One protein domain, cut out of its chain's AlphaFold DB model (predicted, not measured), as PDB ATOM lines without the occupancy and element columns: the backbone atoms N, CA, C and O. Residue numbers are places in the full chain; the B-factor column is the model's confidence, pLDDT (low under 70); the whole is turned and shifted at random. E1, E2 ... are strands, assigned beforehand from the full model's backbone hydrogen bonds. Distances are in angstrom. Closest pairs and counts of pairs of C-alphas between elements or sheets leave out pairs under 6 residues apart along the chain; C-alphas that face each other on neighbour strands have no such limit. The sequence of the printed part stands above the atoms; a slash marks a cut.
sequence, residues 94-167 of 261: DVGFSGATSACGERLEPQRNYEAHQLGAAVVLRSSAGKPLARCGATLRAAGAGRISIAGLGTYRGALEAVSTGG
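Overview. This is residues 94 to 167 of the 261 residues of an uncharacterized protein of Solirubrobacterales bacterium (UniProt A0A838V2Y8). One six-stranded sheet is folded back on itself into two leaves that face each other, E4 E3 E2 against E5 E6, with E1 as the hinge; the edge strands E4 and E6 stay apart. The 74 printed residues hold E1 to E6 in chain order and no named helix, an all-strand class. The antiparallel order is E4 E3 E2 E1 E5 E6. The whole is compact, with a radius of gyration of the C-alphas of 10.9 A and spans of 29 by 21 by 20 A.

Arrangement. E1, residues 95 to 103, bends by 120 degrees at residue 100. Its residues 95 to 97 pair with E2, residues 114 to 119, where N 97 and O 114 are 2.8 A apart. E3, residues 122 to 127, is next, with N 124 and O 117 at 2.8 A. E4, residues 132 to 135, ends the meander E1 E2 E3 E4, each strand the antiparallel neighbour of the one before; N 125 and O 134 are 2.8 A apart. E5, residues 139 to 150, pairs with residues 97 to 103 of E1, with N 98 and O 149 at 3.0 A. E5 and E6, residues 154 to 165, form a hairpin, with N 142 and O 160 at 2.8 A. Between the leaves, the closest C-alphas of E3 and E5, Val 123 and Leu 140, are 5.7 A apart.

Along the chain. E1 begins at C-alpha 95 (92.828, 28.091, 163.949). E3 spans 16.5 A, E5 15.9 A and E6 22.1 A, ending at C-alpha 165 (98.003, 26.311, 151.331). E5 bends by 129 degrees at residue 147 and E6 by 109 degrees at residue 157.

Size, cuts and confidence. The farthest C-alphas, Gln 111 and Gly 166, are 31.3 A apart. The printed part has no cut and no long link. Its mean pLDDT is 96.0, and no printed residue is under 70.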
ATOM      1  N   ASP A  94      96.221  24.625 164.204       97.19
ATOM      2  CA  ASP A  94      94.775  24.799 164.164       97.19
ATOM      3  C   ASP A  94      94.363  26.241 164.476       97.19
ATOM      4  O   ASP A  94      94.922  26.907 165.350       97.19
ATOM      5  N   VAL A  95      93.334  26.722 163.781       98.31
ATOM      6  CA  VAL A  95      92.828  28.091 163.949       98.31
ATOM      7  C   VAL A  95      91.560  28.057 164.789       98.31
ATOM      8  O   VAL A  95      90.491  27.697 164.292       98.31
ATOM      9  N   GLY A  96      91.673  28.441 166.058       98.31
ATOM     10  CA  GLY A  96      90.530  28.581 166.962       98.31
ATOM     11  C   GLY A  96      89.701  29.837 166.667       98.31
ATOM     12  O   GLY A  96      90.261  30.911 166.436       98.31
ATOM     13  N   PHE A  97      88.372  29.730 166.704       98.25
ATOM     14  CA  PHE A  97      87.466  30.863 166.501       98.25
ATOM     15  C   PHE A  97      86.118  30.721 167.227       98.25
ATOM     16  O   PHE A  97      85.675  29.620 167.558       98.25
ATOM     17  N   SER A  98      85.438  31.852 167.430       97.69
ATOM     18  CA  SER A  98      84.069  31.944 167.960       97.69
ATOM     19  C   SER A  98      83.298  33.122 167.341       97.69
ATOM     20  O   SER A  98      83.825  33.863 166.506       97.69
ATOM     21  N   GLY A  99      82.015  33.271 167.682       96.75
ATOM     22  CA  GLY A  99      81.128  34.308 167.128       96.75
ATOM     23  C   GLY A  99      80.436  33.937 165.808       96.75
ATOM     24  O   GLY A  99      79.511  34.627 165.372       96.75
ATOM     25  N   ALA A 100      80.824  32.821 165.185       97.50
ATOM     26  CA  ALA A 100      80.182  32.310 163.978       97.50
ATOM     27  C   ALA A 100      78.819  31.663 164.286       97.50
ATOM     28  O   ALA A 100      78.659  30.963 165.283       97.50
ATOM     29  N   THR A 101      77.845  31.846 163.392       97.88
ATOM     30  CA  THR A 101      76.559  31.120 163.405       97.88
ATOM     31  C   THR A 101      76.517  30.001 162.367       97.88
ATOM     32  O   THR A 101      75.600  29.182 162.385       97.88
ATOM     33  N   SER A 102      77.466  29.977 161.430       97.56
ATOM     34  CA  SER A 102      77.545  28.952 160.393       97.56
ATOM     35  C   SER A 102      78.967  28.761 159.881       97.56
ATOM     36  O   SER A 102      79.669  29.752 159.651       97.56
ATOM     37  N   ALA A 103      79.351  27.512 159.620       97.88
ATOM     38  CA  ALA A 103      80.545  27.177 158.847       97.88
ATOM     39  C   ALA A 103      80.376  25.821 158.156       97.88
ATOM     40  O   ALA A 103      79.859  24.884 158.750       97.88
ATOM     41  N   CYS A 104      80.830  25.701 156.907       95.25
ATOM     42  CA  CYS A 104      80.863  24.426 156.170       95.25
ATOM     43  C   CYS A 104      79.514  23.684 156.078       95.25
ATOM     44  O   CYS A 104      79.484  22.460 156.083       95.25
ATOM     45  N   GLY A 105      78.403  24.426 156.009       93.56
ATOM     46  CA  GLY A 105      77.043  23.869 156.006       93.56
ATOM     47  C   GLY A 105      76.463  23.595 157.398       93.56
ATOM     48  O   GLY A 105      75.255  23.417 157.519       93.56
ATOM     49  N   GLU A 106      77.281  23.653 158.449       97.25
ATOM     50  CA  GLU A 106      76.853  23.445 159.830       97.25
ATOM     51  C   GLU A 106      76.331  24.730 160.467       97.25
ATOM     52  O   GLU A 106      76.865  25.823 160.246       97.25
ATOM     53  N   ARG A 107      75.312  24.584 161.320       97.38
ATOM     54  CA  ARG A 107      74.841  25.648 162.213       97.38
ATOM     55  C   ARG A 107      75.679  25.643 163.486       97.38
ATOM     56  O   ARG A 107      75.802  24.618 164.148       97.38
ATOM     57  N   LEU A 108      76.214  26.804 163.842       97.44
ATOM     58  CA  LEU A 108      77.085  26.988 164.998       97.44
ATOM     59  C   LEU A 108      76.420  27.860 166.063       97.44
ATOM     60  O   LEU A 108      75.560  28.695 165.771       97.44
ATOM     61  N   GLU A 109      76.843  27.666 167.307       96.81
ATOM     62  CA  GLU A 109      76.463  28.504 168.438       96.81
ATOM     63  C   GLU A 109      77.539  29.585 168.636       96.81
ATOM     64  O   GLU A 109      78.677  29.242 168.954       96.81
ATOM     65  N   PRO A 110      77.217  30.887 168.520       96.19
ATOM     66  CA  PRO A 110      78.224  31.956 168.568       96.19
ATOM     67  C   PRO A 110      79.055  32.018 169.852       96.19
ATOM     68  O   PRO A 110      80.161  32.550 169.832       96.19
ATOM     69  N   GLN A 111      78.523  31.494 170.961       94.94
ATOM     70  CA  GLN A 111      79.185  31.475 172.270       94.94
ATOM     71  C   GLN A 111      80.180  30.316 172.424       94.94
ATOM     72  O   GLN A 111      80.894  30.245 173.422       94.94
ATOM     73  N   ARG A 112      80.213  29.377 171.470       97.00
ATOM     74  CA  ARG A 112      81.097  28.213 171.508       97.00
ATOM     75  C   ARG A 112      82.347  28.443 170.670       97.00
ATOM     76  O   ARG A 112      82.336  29.175 169.681       97.00
ATOM     77  N   ASN A 113      83.410  27.754 171.073       98.00
ATOM     78  CA  ASN A 113      84.678  27.740 170.363       98.00
ATOM     79  C   ASN A 113      84.729  26.566 169.380       98.00
ATOM     80  O   ASN A 113      84.340  25.436 169.701       98.00
ATOM     81  N   TYR A 114      85.252  26.852 168.199       98.56
ATOM     82  CA  TYR A 114      85.456  25.917 167.103       98.56
ATOM     83  C   TYR A 114      86.875  26.057 166.569       98.56
ATOM     84  O   TYR A 114      87.559  27.038 166.851       98.56
ATOM     85  N   GLU A 115      87.307  25.079 165.786       98.50
ATOM     86  CA  GLU A 115      88.643  25.055 165.204       98.50
ATOM     87  C   GLU A 115      88.570  24.733 163.715       98.50
ATOM     88  O   GLU A 115      87.815  23.852 163.288       98.50
ATOM     89  N   ALA A 116      89.378  25.436 162.928       98.50
ATOM     90  CA  ALA A 116      89.719  25.034 161.576       98.50
ATOM     91  C   ALA A 116      91.003  24.205 161.624       98.50
ATOM     92  O   ALA A 116      92.054  24.718 162.003       98.50
ATOM     93  N   HIS A 117      90.901  22.938 161.234       97.69
ATOM     94  CA  HIS A 117      92.011  21.996 161.213       97.69
ATOM     95  C   HIS A 117      92.375  21.620 159.787       97.69
ATOM     96  O   HIS A 117      91.503  21.266 158.990       97.69
ATOM     97  N   GLN A 118      93.658  21.648 159.459       96.56
ATOM     98  CA  GLN A 118      94.110  21.213 158.148       96.56
ATOM     99  C   GLN A 118      94.230  19.691 158.061       96.56
ATOM    100  O   GLN A 118      94.892  19.053 158.871       96.56
ATOM    101  N   LEU A 119      93.645  19.115 157.011       95.00
ATOM    102  CA  LEU A 119      93.735  17.696 156.687       95.00
ATOM    103  C   LEU A 119      94.056  17.515 155.197       95.00
ATOM    104  O   LEU A 119      93.165  17.429 154.341       95.00
ATOM    105  N   GLY A 120      95.352  17.457 154.889       93.19
ATOM    106  CA  GLY A 120      95.856  17.463 153.515       93.19
ATOM    107  C   GLY A 120      95.530  18.786 152.819       93.19
ATOM    108  O   GLY A 120      95.849  19.857 153.331       93.19
ATOM    109  N   ALA A 121      94.867  18.704 151.663       93.88
ATOM    110  CA  ALA A 121      94.382  19.870 150.916       93.88
ATOM    111  C   ALA A 121      93.013  20.388 151.398       93.88
ATOM    112  O   ALA A 121      92.465  21.319 150.811       93.88
ATOM    113  N   ALA A 122      92.414  19.754 152.412       96.56
ATOM    114  CA  ALA A 122      91.125  20.159 152.953       96.56
ATOM    115  C   ALA A 122      91.273  20.809 154.329       96.56
ATOM    116  O   ALA A 122      92.224  20.551 155.063       96.56
ATOM    117  N   VAL A 123      90.268  21.590 154.699       98.38
ATOM    118  CA  VAL A 123      90.062  22.111 156.044       98.38
ATOM    119  C   VAL A 123      88.854  21.404 156.651       98.38
ATOM    120  O   VAL A 123      87.844  21.163 155.983       98.38
ATOM    121  N   VAL A 124      88.973  21.025 157.914       98.31
ATOM    122  CA  VAL A 124      87.955  20.335 158.700       98.31
ATOM    123  C   VAL A 124      87.526  21.265 159.822       98.31
ATOM    124  O   VAL A 124      88.357  21.768 160.574       98.31
ATOM    125  N   LEU A 125      86.221  21.476 159.943       98.69
ATOM    126  CA  LEU A 125      85.629  22.127 161.100       98.69
ATOM    127  C   LEU A 125      85.612  21.136 162.263       98.69
ATOM    128  O   LEU A 125      85.062  20.039 162.127       98.69
ATOM    129  N   ARG A 126      86.154  21.530 163.414       98.50
ATOM    130  CA  ARG A 126      86.112  20.744 164.652       98.50
ATOM    131  C   ARG A 126      85.502  21.552 165.794       98.50
ATOM    132  O   ARG A 126      85.502  22.781 165.788       98.50
ATOM    133  N   SER A 127      84.976  20.847 166.791       97.44
ATOM    134  CA  SER A 127      84.713  21.440 168.108       97.44
ATOM    135  C   SER A 127      86.029  21.730 168.837       97.44
ATOM    136  O   SER A 127      87.028  21.080 168.541       97.44
ATOM    137  N   SER A 128      86.001  22.571 169.873       90.88
ATOM    138  CA  SER A 128      87.154  22.807 170.762       90.88
ATOM    139  C   SER A 128      87.677  21.567 171.507       90.88
ATOM    140  O   SER A 128      88.722  21.624 172.139       90.88
ATOM    141  N   ALA A 129      86.944  20.449 171.488       92.94
ATOM    142  CA  ALA A 129      87.397  19.163 172.025       92.94
ATOM    143  C   ALA A 129      88.068  18.275 170.952       92.94
ATOM    144  O   ALA A 129      88.244  17.079 171.161       92.94
ATOM    145  N   GLY A 130      88.347  18.813 169.760       94.31
ATOM    146  CA  GLY A 130      88.956  18.087 168.641       94.31
ATOM    147  C   GLY A 130      88.000  17.191 167.840       94.31
ATOM    148  O   GLY A 130      88.394  16.644 166.813       94.31
ATOM    149  N   LYS A 131      86.727  17.050 168.241       96.81
ATOM    150  CA  LYS A 131      85.740  16.262 167.477       96.81
ATOM    151  C   LYS A 131      85.480  16.896 166.096       96.81
ATOM    152  O   LYS A 131      85.058  18.057 166.071       96.81
ATOM    153  N   PRO A 132      85.646  16.166 164.975       97.69
ATOM    154  CA  PRO A 132      85.299  16.667 163.647       97.69
ATOM    155  C   PRO A 132      83.784  16.839 163.502       97.69
ATOM    156  O   PRO A 132      83.008  15.986 163.934       97.69
ATOM    157  N   LEU A 133      83.380  17.955 162.898       97.94
ATOM    158  CA  LEU A 133      81.985  18.332 162.661       97.94
ATOM    159  C   LEU A 133      81.652  18.321 161.167       97.94
ATOM    160  O   LEU A 133      80.635  17.761 160.786       97.94
ATOM    161  N   ALA A 134      82.523  18.882 160.321       98.06
ATOM    162  CA  ALA A 134      82.319  18.916 158.872       98.06
ATOM    163  C   ALA A 134      83.640  19.021 158.098       98.06
ATOM    164  O   ALA A 134      84.632  19.550 158.599       98.06
ATOM    165  N   ARG A 135      83.647  18.553 156.844       97.56
ATOM    166  CA  ARG A 135      84.762  18.730 155.898       97.56
ATOM    167  C   ARG A 135      84.419  19.860 154.925       97.56
ATOM    168  O   ARG A 135      83.416  19.783 154.229       97.56
ATOM    169  N   CYS A 136      85.260  20.886 154.859       97.12
ATOM    170  CA  CYS A 136      84.944  22.166 154.214       97.12
ATOM    171  C   CYS A 136      85.510  22.322 152.792       97.12
ATOM    172  O   CYS A 136      85.309  23.348 152.153       97.12
ATOM    173  N   GLY A 137      86.250  21.328 152.290       96.38
ATOM    174  CA  GLY A 137      87.064  21.493 151.082       96.38
ATOM    175  C   GLY A 137      88.309  22.338 151.365       96.38
ATOM    176  O   GLY A 137      88.789  22.346 152.494       96.38
ATOM    177  N   ALA A 138      88.846  23.036 150.362       96.56
ATOM    178  CA  ALA A 138      90.095  23.801 150.490       96.56
ATOM    179  C   ALA A 138      89.987  25.055 151.379       96.56
ATOM    180  O   ALA A 138      91.002  25.601 151.810       96.56
ATOM    181  N   THR A 139      88.769  25.514 151.667       97.94
ATOM    182  CA  THR A 139      88.529  26.709 152.477       97.94
ATOM    183  C   THR A 139      87.411  26.452 153.472       97.94
ATOM    184  O   THR A 139      86.274  26.189 153.089       97.94
ATOM    185  N   LEU A 140      87.716  26.584 154.762       98.44
ATOM    186  CA  LEU A 140      86.691  26.743 155.784       98.44
ATOM    187  C   LEU A 140      86.295  28.209 155.833       98.44
ATOM    188  O   LEU A 140      87.142  29.073 156.037       98.44
ATOM    189  N   ARG A 141      84.999  28.481 155.691       97.88
ATOM    190  CA  ARG A 141      84.442  29.818 155.866       97.88
ATOM    191  C   ARG A 141      83.480  29.837 157.045       97.88
ATOM    192  O   ARG A 141      82.443  29.175 156.991       97.88
ATOM    193  N   ALA A 142      83.804  30.621 158.065       97.94
ATOM    194  CA  ALA A 142      82.992  30.820 159.256       97.94
ATOM    195  C   ALA A 142      82.436  32.248 159.291       97.94
ATOM    196  O   ALA A 142      83.180  33.227 159.288       97.94
ATOM    197  N   ALA A 143      81.111  32.366 159.322       95.19
ATOM    198  CA  ALA A 143      80.409  33.646 159.376       95.19
ATOM    199  C   ALA A 143      79.312  33.642 160.433       95.19
ATOM    200  O   ALA A 143      78.820  32.591 160.843       95.19
ATOM    201  N   GLY A 144      78.933  34.838 160.870       88.06
ATOM    202  CA  GLY A 144      77.949  35.036 161.924       88.06
ATOM    203  C   GLY A 144      77.259  36.386 161.844       88.06
ATOM    204  O   GLY A 144      77.162  36.993 160.779       88.06
ATOM    205  N   ALA A 145      76.847  36.894 163.004       80.88
ATOM    206  CA  ALA A 145      76.172  38.184 163.163       80.88
ATOM    207  C   ALA A 145      77.084  39.416 162.929       80.88
ATOM    208  O   ALA A 145      76.781  40.516 163.382       80.88
ATOM    209  N   GLY A 146      78.208  39.246 162.225       79.75
ATOM    210  CA  GLY A 146      79.095  40.329 161.792       79.75
ATOM    211  C   GLY A 146      80.370  40.523 162.611       79.75
ATOM    212  O   GLY A 146      81.114  41.458 162.311       79.75
ATOM    213  N   ARG A 147      80.641  39.669 163.610       92.56
ATOM    214  CA  ARG A 147      81.911  39.635 164.353       92.56
ATOM    215  C   ARG A 147      82.406  38.205 164.515       92.56
ATOM    216  O   ARG A 147      81.608  37.329 164.838       92.56
ATOM    217  N   ILE A 148      83.703  38.007 164.328       96.56
ATOM    218  CA  ILE A 148      84.394  36.738 164.548       96.56
ATOM    219  C   ILE A 148      85.606  37.016 165.429       96.56
ATOM    220  O   ILE A 148      86.411  37.891 165.114       96.56
ATOM    221  N   SER A 149      85.730  36.285 166.531       97.25
ATOM    222  CA  SER A 149      86.930  36.321 167.366       97.25
ATOM    223  C   SER A 149      87.831  35.166 166.957       97.25
ATOM    224  O   SER A 149      87.378  34.024 166.897       97.25
ATOM    225  N   ILE A 150      89.091  35.470 166.652       97.69
ATOM    226  CA  ILE A 150      90.096  34.502 166.214       97.69
ATOM    227  C   ILE A 150      91.153  34.396 167.310       97.69
ATOM    228  O   ILE A 150      91.733  35.401 167.737       97.69
ATOM    229  N   ALA A 151      91.387  33.175 167.785       97.25
ATOM    230  CA  ALA A 151      92.304  32.907 168.883       97.25
ATOM    231  C   ALA A 151      93.714  33.431 168.560       97.25
ATOM    232  O   ALA A 151      94.267  33.147 167.501       97.25
ATOM    233  N   GLY A 152      94.276  34.227 169.473       96.00
ATOM    234  CA  GLY A 152      95.617  34.805 169.337       96.00
ATOM    235  C   GLY A 152      95.749  35.976 168.354       96.00
ATOM    236  O   GLY A 152      96.820  36.574 168.306       96.00
ATOM    237  N   LEU A 153      94.699  36.330 167.602       96.19
ATOM    238  CA  LEU A 153      94.737  37.431 166.626       96.19
ATOM    239  C   LEU A 153      93.809  38.597 166.989       96.19
ATOM    240  O   LEU A 153      94.144  39.742 166.708       96.19
ATOM    241  N   GLY A 154      92.675  38.318 167.637       96.00
ATOM    242  CA  GLY A 154      91.725  39.336 168.093       96.00
ATOM    243  C   GLY A 154      90.355  39.216 167.431       96.00
ATOM    244  O   GLY A 154      89.989  38.169 166.887       96.00
ATOM    245  N   THR A 155      89.563  40.284 167.515       96.25
ATOM    246  CA  THR A 155      88.197  40.318 166.965       96.25
ATOM    247  C   THR A 155      88.110  41.092 165.653       96.25
ATOM    248  O   THR A 155      88.549  42.237 165.542       96.25
ATOM    249  N   TYR A 156      87.449  40.486 164.672       96.31
ATOM    250  CA  TYR A 156      87.320  40.988 163.312       96.31
ATOM    251  C   TYR A 156      85.856  41.115 162.907       96.31
ATOM    252  O   TYR A 156      84.961  40.495 163.492       96.31
ATOM    253  N   ARG A 157      85.598  41.963 161.910       94.00
ATOM    254  CA  ARG A 157      84.284  42.049 161.262       94.00
ATOM    255  C   ARG A 157      84.167  40.949 160.206       94.00
ATOM    256  O   ARG A 157      85.118  40.243 159.936       94.00
ATOM    257  N   GLY A 158      82.996  40.810 159.589       93.75
ATOM    258  CA  GLY A 158      82.853  39.934 158.426       93.75
ATOM    259  C   GLY A 158      82.931  38.449 158.779       93.75
ATOM    260  O   GLY A 158      82.117  37.961 159.567       93.75
ATOM    261  N   ALA A 159      83.834  37.728 158.120       96.81
ATOM    262  CA  ALA A 159      83.949  36.280 158.207       96.81
ATOM    263  C   ALA A 159      85.410  35.835 158.234       96.81
ATOM    264  O   ALA A 159      86.243  36.378 157.516       96.81
ATOM    265  N   LEU A 160      85.673  34.768 158.981       98.25
ATOM    266  CA  LEU A 160      86.935  34.047 158.904       98.25
ATOM    267  C   LEU A 160      86.915  33.118 157.684       98.25
ATOM    268  O   LEU A 160      85.994  32.313 157.523       98.25
ATOM    269  N   GLU A 161      87.955  33.189 156.865       98.44
ATOM    270  CA  GLU A 161      88.306  32.185 155.864       98.44
ATOM    271  C   GLU A 161      89.651  31.552 156.261       98.44
ATOM    272  O   GLU A 161      90.680  32.219 156.291       98.44
ATOM    273  N   ALA A 162      89.649  30.262 156.601       98.44
ATOM    274  CA  ALA A 162      90.865  29.473 156.780       98.44
ATOM    275  C   ALA A 162      91.116  28.688 155.488       98.44
ATOM    276  O   ALA A 162      90.334  27.800 155.134       98.44
ATOM    277  N   VAL A 163      92.170  29.049 154.761       98.25
ATOM    278  CA  VAL A 163      92.470  28.532 153.419       98.25
ATOM    279  C   VAL A 163      93.672  27.601 153.489       98.25
ATOM    280  O   VAL A 163      94.739  27.999 153.952       98.25
ATOM    281  N   SER A 164      93.515  26.369 153.013       97.12
ATOM    282  CA  SER A 164      94.618  25.414 152.920       97.12
ATOM    283  C   SER A 164      95.620  25.849 151.849       97.12
ATOM    284  O   SER A 164      95.262  25.998 150.682       97.12
ATOM    285  N   THR A 165      96.883  26.027 152.238       94.19
ATOM    286  CA  THR A 165      98.003  26.311 151.331       94.19
ATOM    287  C   THR A 165      99.256  25.563 151.781       94.19
ATOM    288  O   THR A 165      99.742  25.749 152.891       94.19
ATOM    289  N   GLY A 166      99.774  24.656 150.947       89.19
ATOM    290  CA  GLY A 166     101.083  24.021 151.167       89.19
ATOM    291  C   GLY A 166     101.306  23.393 152.554       89.19
ATOM    292  O   GLY A 166     102.381  23.557 153.124       89.19
ATOM    293  N   GLY A 167     100.300  22.720 153.126       90.88
ATOM    294  CA  GLY A 167     100.409  22.135 154.474       90.88
ATOM    295  C   GLY A 167     100.307  23.142 155.628       90.88
ATOM    296  O   GLY A 167     100.622  22.792 156.760       90.88
TER     297      GLY A 167